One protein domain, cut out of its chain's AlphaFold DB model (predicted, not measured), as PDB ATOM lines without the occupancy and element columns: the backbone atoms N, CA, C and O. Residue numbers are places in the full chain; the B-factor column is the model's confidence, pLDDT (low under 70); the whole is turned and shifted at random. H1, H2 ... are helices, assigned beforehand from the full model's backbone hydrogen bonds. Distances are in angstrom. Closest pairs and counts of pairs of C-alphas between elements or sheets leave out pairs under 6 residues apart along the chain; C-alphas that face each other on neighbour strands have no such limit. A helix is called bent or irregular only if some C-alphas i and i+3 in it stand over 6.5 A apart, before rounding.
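AT A GLANCE: This is residues 4 to 53 of the 161 residues of an uncharacterized protein of marine sediment metagenome (UniProt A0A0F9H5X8). Two helices, H1 and then H2, form a loose, open V, near each other at Tyr 12 and Phe 37, and a wide loop, residues 17 to 35, joins them beyond the narrow end. The free arms are residues 4 to 9 of H1 and 42 to 52 of H2; loop residues 28 to 35 also stick out. The printed part has 50 residues, is all helix with no named strand, and is loose, with a radius of gyration of the C-alphas of 12.5 A and spans of 39 by 23 by 19 A.

IN THESE COORDINATES: H1, residues 4 to 16, begins at C-alpha 4 (125.339, 140.524, 185.646) and is 18.5 A long. H2, residues 36 to 52, is 23.3 A long and ends at C-alpha 52 (127.894, 146.458, 170.115). H2 is irregular, with C-alphas 39 and 42 7.0 A apart, and has a kink of 35 degrees near residue 43.

HOW THE PARTS SIT: H1 and H2 are close but not clearly touching; their closest C-alphas, of Tyr 12 and Phe 37, are 7.5 A apart. They run opposite ways at a steep tilt of 60 degrees. Every O i to N i+4 pair in H1 is within hydrogen-bond range; in H2, 11 of 13 are.

THE WHOLE: The C-alphas farthest apart, of Lys 29 and Thr 53, are 39.6 A apart. The printed part has no cut, and the link from H1 to H2 is long. Residues 26 to 36 have pLDDT under 70.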
ATOM      1  N   ILE A   4     124.874 139.132 185.673       91.50
ATOM      2  CA  ILE A   4     125.339 140.524 185.646       91.50
ATOM      3  C   ILE A   4     126.342 140.811 186.768       91.50
ATOM      4  O   ILE A   4     127.410 141.356 186.511       91.50
ATOM      5  N   ASP A   5     126.064 140.342 187.984       92.25
ATOM      6  CA  ASP A   5     126.963 140.519 189.124       92.25
ATOM      7  C   ASP A   5     128.286 139.777 188.903       92.25
ATOM      8  O   ASP A   5     129.356 140.316 189.185       92.25
ATOM      9  N   ARG A   6     128.237 138.566 188.321       93.56
ATOM     10  CA  ARG A   6     129.449 137.820 187.940       93.56
ATOM     11  C   ARG A   6     130.286 138.585 186.918       93.56
ATOM     12  O   ARG A   6     131.499 138.659 187.088       93.56
ATOM     13  N   ALA A   7     129.659 139.159 185.892       91.19
ATOM     14  CA  ALA A   7     130.353 139.932 184.863       91.19
ATOM     15  C   ALA A   7     131.004 141.199 185.442       91.19
ATOM     16  O   ALA A   7     132.166 141.485 185.155       91.19
ATOM     17  N   VAL A   8     130.288 141.921 186.312       88.75
ATOM     18  CA  VAL A   8     130.815 143.109 186.999       88.75
ATOM     19  C   VAL A   8     131.997 142.742 187.895       88.75
ATOM     20  O   VAL A   8     133.031 143.410 187.842       88.75
ATOM     21  N   MET A   9     131.884 141.666 188.681       89.25
ATOM     22  CA  MET A   9     132.976 141.201 189.541       89.25
ATOM     23  C   MET A   9     134.194 140.747 188.735       89.25
ATOM     24  O   MET A   9     135.314 141.134 189.066       89.25
ATOM     25  N   TRP A  10     133.988 139.981 187.662       90.75
ATOM     26  CA  TRP A  10     135.071 139.563 186.771       90.75
ATOM     27  C   TRP A  10     135.801 140.776 186.189       90.75
ATOM     28  O   TRP A  10     137.022 140.870 186.298       90.75
ATOM     29  N   TYR A  11     135.058 141.754 185.661       88.12
ATOM     30  CA  TYR A  11     135.653 142.948 185.065       88.12
ATOM     31  C   TYR A  11     136.395 143.808 186.096       88.12
ATOM     32  O   TYR A  11     137.456 144.353 185.798       88.12
ATOM     33  N   TYR A  12     135.876 143.903 187.324       86.62
ATOM     34  CA  TYR A  12     136.561 144.586 188.421       86.62
ATOM     35  C   TYR A  12     137.910 143.938 188.747       86.62
ATOM     36  O   TYR A  12     138.911 144.645 188.870       86.62
ATOM     37  N   VAL A  13     137.947 142.610 188.864       87.56
ATOM     38  CA  VAL A  13     139.184 141.861 189.126       87.56
ATOM     39  C   VAL A  13     140.169 142.052 187.971       87.56
ATOM     40  O   VAL A  13     141.291 142.489 188.215       87.56
ATOM     41  N   TYR A  14     139.721 141.847 186.728       86.88
ATOM     42  CA  TYR A  14     140.524 142.007 185.510       86.88
ATOM     43  C   TYR A  14     141.150 143.393 185.393       86.88
ATOM     44  O   TYR A  14     142.350 143.539 185.179       86.88
ATOM     45  N   TYR A  15     140.346 144.438 185.593       83.69
ATOM     46  CA  TYR A  15     140.802 145.818 185.467       83.69
ATOM     47  C   TYR A  15     141.894 146.186 186.482       83.69
ATOM     48  O   TYR A  15     142.737 147.046 186.212       83.69
ATOM     49  N   ASN A  16     141.857 145.575 187.667       80.81
ATOM     50  CA  ASN A  16     142.788 145.865 188.755       80.81
ATOM     51  C   ASN A  16     143.985 144.904 188.809       80.81
ATOM     52  O   ASN A  16     144.886 145.107 189.635       80.81
ATOM     53  N   SER A  17     144.014 143.889 187.947       83.88
ATOM     54  CA  SER A  17     145.112 142.935 187.881       83.88
ATOM     55  C   SER A  17     146.262 143.443 186.997       83.88
ATOM     56  O   SER A  17     146.125 144.381 186.202       83.88
ATOM     57  N   PHE A  18     147.448 142.866 187.167       78.75
ATOM     58  CA  PHE A  18     148.616 143.204 186.372       78.75
ATOM     59  C   PHE A  18     148.471 142.619 184.966       78.75
ATOM     60  O   PHE A  18     148.452 141.409 184.787       78.75
ATOM     61  N   VAL A  19     148.372 143.485 183.951       80.00
ATOM     62  CA  VAL A  19     148.244 143.076 182.533       80.00
ATOM     63  C   VAL A  19     147.026 142.156 182.290       80.00
ATOM     64  O   VAL A  19     146.976 141.435 181.306       80.00
ATOM     65  N   GLY A  20     146.012 142.202 183.161       81.00
ATOM     66  CA  GLY A  20     144.811 141.374 183.020       81.00
ATOM     67  C   GLY A  20     145.004 139.897 183.383       81.00
ATOM     68  O   GLY A  20     144.142 139.088 183.069       81.00
ATOM     69  N   ASP A  21     146.100 139.541 184.062       84.06
ATOM     70  CA  ASP A  21     146.431 138.177 184.501       84.06
ATOM     71  C   ASP A  21     145.472 137.545 185.533       84.06
ATOM     72  O   ASP A  21     145.667 136.397 185.922       84.06
ATOM     73  N   MET A  22     144.499 138.299 186.058       84.44
ATOM     74  CA  MET A  22     143.517 137.894 187.076       84.44
ATOM     75  C   MET A  22     144.073 137.376 188.418       84.44
ATOM     76  O   MET A  22     143.288 137.108 189.329       84.44
ATOM     77  N   SER A  23     145.394 137.254 188.573       83.12
ATOM     78  CA  SER A  23     146.049 136.637 189.734       83.12
ATOM     79  C   SER A  23     146.876 137.622 190.562       83.12
ATOM     80  O   SER A  23     146.960 137.484 191.785       83.12
ATOM     81  N   THR A  24     147.441 138.652 189.925       82.12
ATOM     82  CA  THR A  24     148.327 139.615 190.580       82.12
ATOM     83  C   THR A  24     147.648 140.970 190.653       82.12
ATOM     84  O   THR A  24     147.375 141.596 189.636       82.12
ATOM     85  N   PHE A  25     147.419 141.485 191.858       77.38
ATOM     86  CA  PHE A  25     146.810 142.803 192.042       77.38
ATOM     87  C   PHE A  25     147.872 143.883 192.224       77.38
ATOM     88  O   PHE A  25     148.820 143.731 192.998       77.38
ATOM     89  N   ILE A  26     147.709 145.014 191.535       66.19
ATOM     90  CA  ILE A  26     148.649 146.132 191.658       66.19
ATOM     91  C   ILE A  26     148.439 146.814 193.021       66.19
ATOM     92  O   ILE A  26     147.534 147.634 193.183       66.19
ATOM     93  N   LEU A  27     149.317 146.545 193.994       59.41
ATOM     94  CA  LEU A  27     149.401 147.311 195.243       59.41
ATOM     95  C   LEU A  27     149.959 148.713 194.952       59.41
ATOM     96  O   LEU A  27     151.159 148.974 195.043       59.41
ATOM     97  N   ARG A  28     149.092 149.652 194.563       58.97
ATOM     98  CA  ARG A  28     149.490 151.055 194.369       58.97
ATOM     99  C   ARG A  28     149.690 151.717 195.734       58.97
ATOM    100  O   ARG A  28     148.740 152.217 196.326       58.97
ATOM    101  N   LYS A  29     150.942 151.743 196.205       50.72
ATOM    102  CA  LYS A  29     151.382 152.307 197.500       50.72
ATOM    103  C   LYS A  29     150.987 153.782 197.729       50.72
ATOM    104  O   LYS A  29     150.954 154.223 198.870       50.72
ATOM    105  N   TYR A  30     150.646 154.524 196.670       52.81
ATOM    106  CA  TYR A  30     150.141 155.899 196.733       52.81
ATOM    107  C   TYR A  30     149.023 156.083 195.690       52.81
ATOM    108  O   TYR A  30     149.283 156.144 194.486       52.81
ATOM    109  N   GLN A  31     147.761 156.104 196.128       52.31
ATOM    110  CA  GLN A  31     146.607 156.347 195.256       52.31
ATOM    111  C   GLN A  31     146.451 157.850 194.998       52.31
ATOM    112  O   GLN A  31     146.073 158.592 195.894       52.31
ATOM    113  N   THR A  32     146.663 158.302 193.762       53.50
ATOM    114  CA  THR A  32     146.203 159.635 193.330       53.50
ATOM    115  C   THR A  32     144.774 159.616 192.778       53.50
ATOM    116  O   THR A  32     144.197 160.676 192.564       53.50
ATOM    117  N   ASN A  33     144.162 158.439 192.567       55.69
ATOM    118  CA  ASN A  33     142.739 158.330 192.225       55.69
ATOM    119  C   ASN A  33     142.160 156.930 192.558       55.69
ATOM    120  O   ASN A  33     142.225 156.031 191.712       55.69
ATOM    121  N   PRO A  34     141.598 156.728 193.766       56.59
ATOM    122  CA  PRO A  34     141.010 155.454 194.206       56.59
ATOM    123  C   PRO A  34     139.856 154.965 193.315       56.59
ATOM    124  O   PRO A  34     139.592 153.771 193.230       56.59
ATOM    125  N   ASN A  35     139.184 155.887 192.617       63.47
ATOM    126  CA  ASN A  35     137.901 155.650 191.955       63.47
ATOM    127  C   ASN A  35     138.007 155.562 190.427       63.47
ATOM    128  O   ASN A  35     137.016 155.769 189.730       63.47
ATOM    129  N   ARG A  36     139.183 155.274 189.853       67.62
ATOM    130  CA  ARG A  36     139.353 155.261 188.384       67.62
ATOM    131  C   ARG A  36     138.461 154.228 187.683       67.62
ATOM    132  O   ARG A  36     137.974 154.512 186.594       67.62
ATOM    133  N   PHE A  37     138.227 153.077 188.313       74.56
ATOM    134  CA  PHE A  37     137.281 152.073 187.823       74.56
ATOM    135  C   PHE A  37     135.853 152.635 187.807       74.56
ATOM    136  O   PHE A  37     135.257 152.766 186.745       74.56
ATOM    137  N   ILE A  38     135.352 153.085 188.962       76.31
ATOM    138  CA  ILE A  38     133.978 153.587 189.120       76.31
ATOM    139  C   ILE A  38     133.708 154.844 188.280       76.31
ATOM    140  O   ILE A  38     132.639 154.975 187.700       76.31
ATOM    141  N   SER A  39     134.676 155.753 188.165       80.81
ATOM    142  CA  SER A  39     134.515 157.000 187.398       80.81
ATOM    143  C   SER A  39     134.554 156.809 185.880       80.81
ATOM    144  O   SER A  39     134.016 157.641 185.157       80.81
ATOM    145  N   ARG A  40     135.185 155.738 185.374       78.50
ATOM    146  CA  ARG A  40     135.290 155.471 183.926       78.50
ATOM    147  C   ARG A  40     134.299 154.432 183.427       78.50
ATOM    148  O   ARG A  40     133.935 154.481 182.255       78.50
ATOM    149  N   LEU A  41     133.886 153.508 184.291       83.62
ATOM    150  CA  LEU A  41     133.043 152.379 183.916       83.62
ATOM    151  C   LEU A  41     131.720 152.800 183.253       83.62
ATOM    152  O   LEU A  41     131.426 152.220 182.215       83.62
ATOM    153  N   PRO A  42     130.957 153.803 183.743       87.31
ATOM    154  CA  PRO A  42     129.684 154.168 183.120       87.31
ATOM    155  C   PRO A  42     129.845 154.560 181.649       87.31
ATOM    156  O   PRO A  42     129.216 153.964 180.779       87.31
ATOM    157  N   LYS A  43     130.777 155.479 181.360       88.88
ATOM    158  CA  LYS A  43     131.042 155.926 179.990       88.88
ATOM    159  C   LYS A  43     131.563 154.791 179.108       88.88
ATOM    160  O   LYS A  43     131.152 154.662 177.963       88.88
ATOM    161  N   LEU A  44     132.437 153.947 179.657       87.19
ATOM    162  CA  LEU A  44     132.950 152.782 178.947       87.19
ATOM    163  C   LEU A  44     131.815 151.828 178.553       87.19
ATOM    164  O   LEU A  44     131.743 151.417 177.402       87.19
ATOM    165  N   VAL A  45     130.917 151.506 179.487       89.31
ATOM    166  CA  VAL A  45     129.775 150.616 179.241       89.31
ATOM    167  C   VAL A  45     128.830 151.214 178.200       89.31
ATOM    168  O   VAL A  45     128.403 150.490 177.309       89.31
ATOM    169  N   GLU A  46     128.551 152.518 178.255       93.19
ATOM    170  CA  GLU A  46     127.747 153.207 177.235       93.19
ATOM    171  C   GLU A  46     128.384 153.132 175.841       93.19
ATOM    172  O   GLU A  46     127.712 152.782 174.869       93.19
ATOM    173  N   ASP A  47     129.685 153.417 175.740       94.12
ATOM    174  CA  ASP A  47     130.412 153.394 174.468       94.12
ATOM    175  C   ASP A  47     130.468 151.970 173.886       94.12
ATOM    176  O   ASP A  47     130.254 151.775 172.685       94.12
ATOM    177  N   PHE A  48     130.692 150.961 174.736       91.94
ATOM    178  CA  PHE A  48     130.644 149.556 174.336       91.94
ATOM    179  C   PHE A  48     129.242 149.138 173.904       91.94
ATOM    180  O   PHE A  48     129.108 148.556 172.831       91.94
ATOM    181  N   ALA A  49     128.206 149.454 174.684       92.94
ATOM    182  CA  ALA A  49     126.826 149.105 174.358       92.94
ATOM    183  C   ALA A  49     126.405 149.707 173.012       92.94
ATOM    184  O   ALA A  49     125.880 148.996 172.159       92.94
ATOM    185  N   SER A  50     126.733 150.982 172.779       95.50
ATOM    186  CA  SER A  50     126.479 151.659 171.504       95.50
ATOM    187  C   SER A  50     127.192 150.961 170.341       95.50
ATOM    188  O   SER A  50     126.558 150.593 169.348       95.50
ATOM    189  N   ARG A  51     128.494 150.678 170.485       96.12
ATOM    190  CA  ARG A  51     129.286 149.989 169.453       96.12
ATOM    191  C   ARG A  51     128.800 148.560 169.180       96.12
ATOM    192  O   ARG A  51     128.886 148.103 168.044       96.12
ATOM    193  N   PHE A  52     128.307 147.861 170.199       95.31
ATOM    194  CA  PHE A  52     127.894 146.458 170.115       95.31
ATOM    195  C   PHE A  52     126.419 146.269 169.747       95.31
ATOM    196  O   PHE A  52     125.973 145.132 169.648       95.31
ATOM    197  N   THR A  53     125.676 147.347 169.472       95.69
ATOM    198  CA  THR A  53     124.240 147.292 169.135       95.69
ATOM    199  C   THR A  53     123.908 146.266 168.043       95.69
ATOM    200  O   THR A  53     122.881 145.600 168.118       95.69
TER     201      THR A  53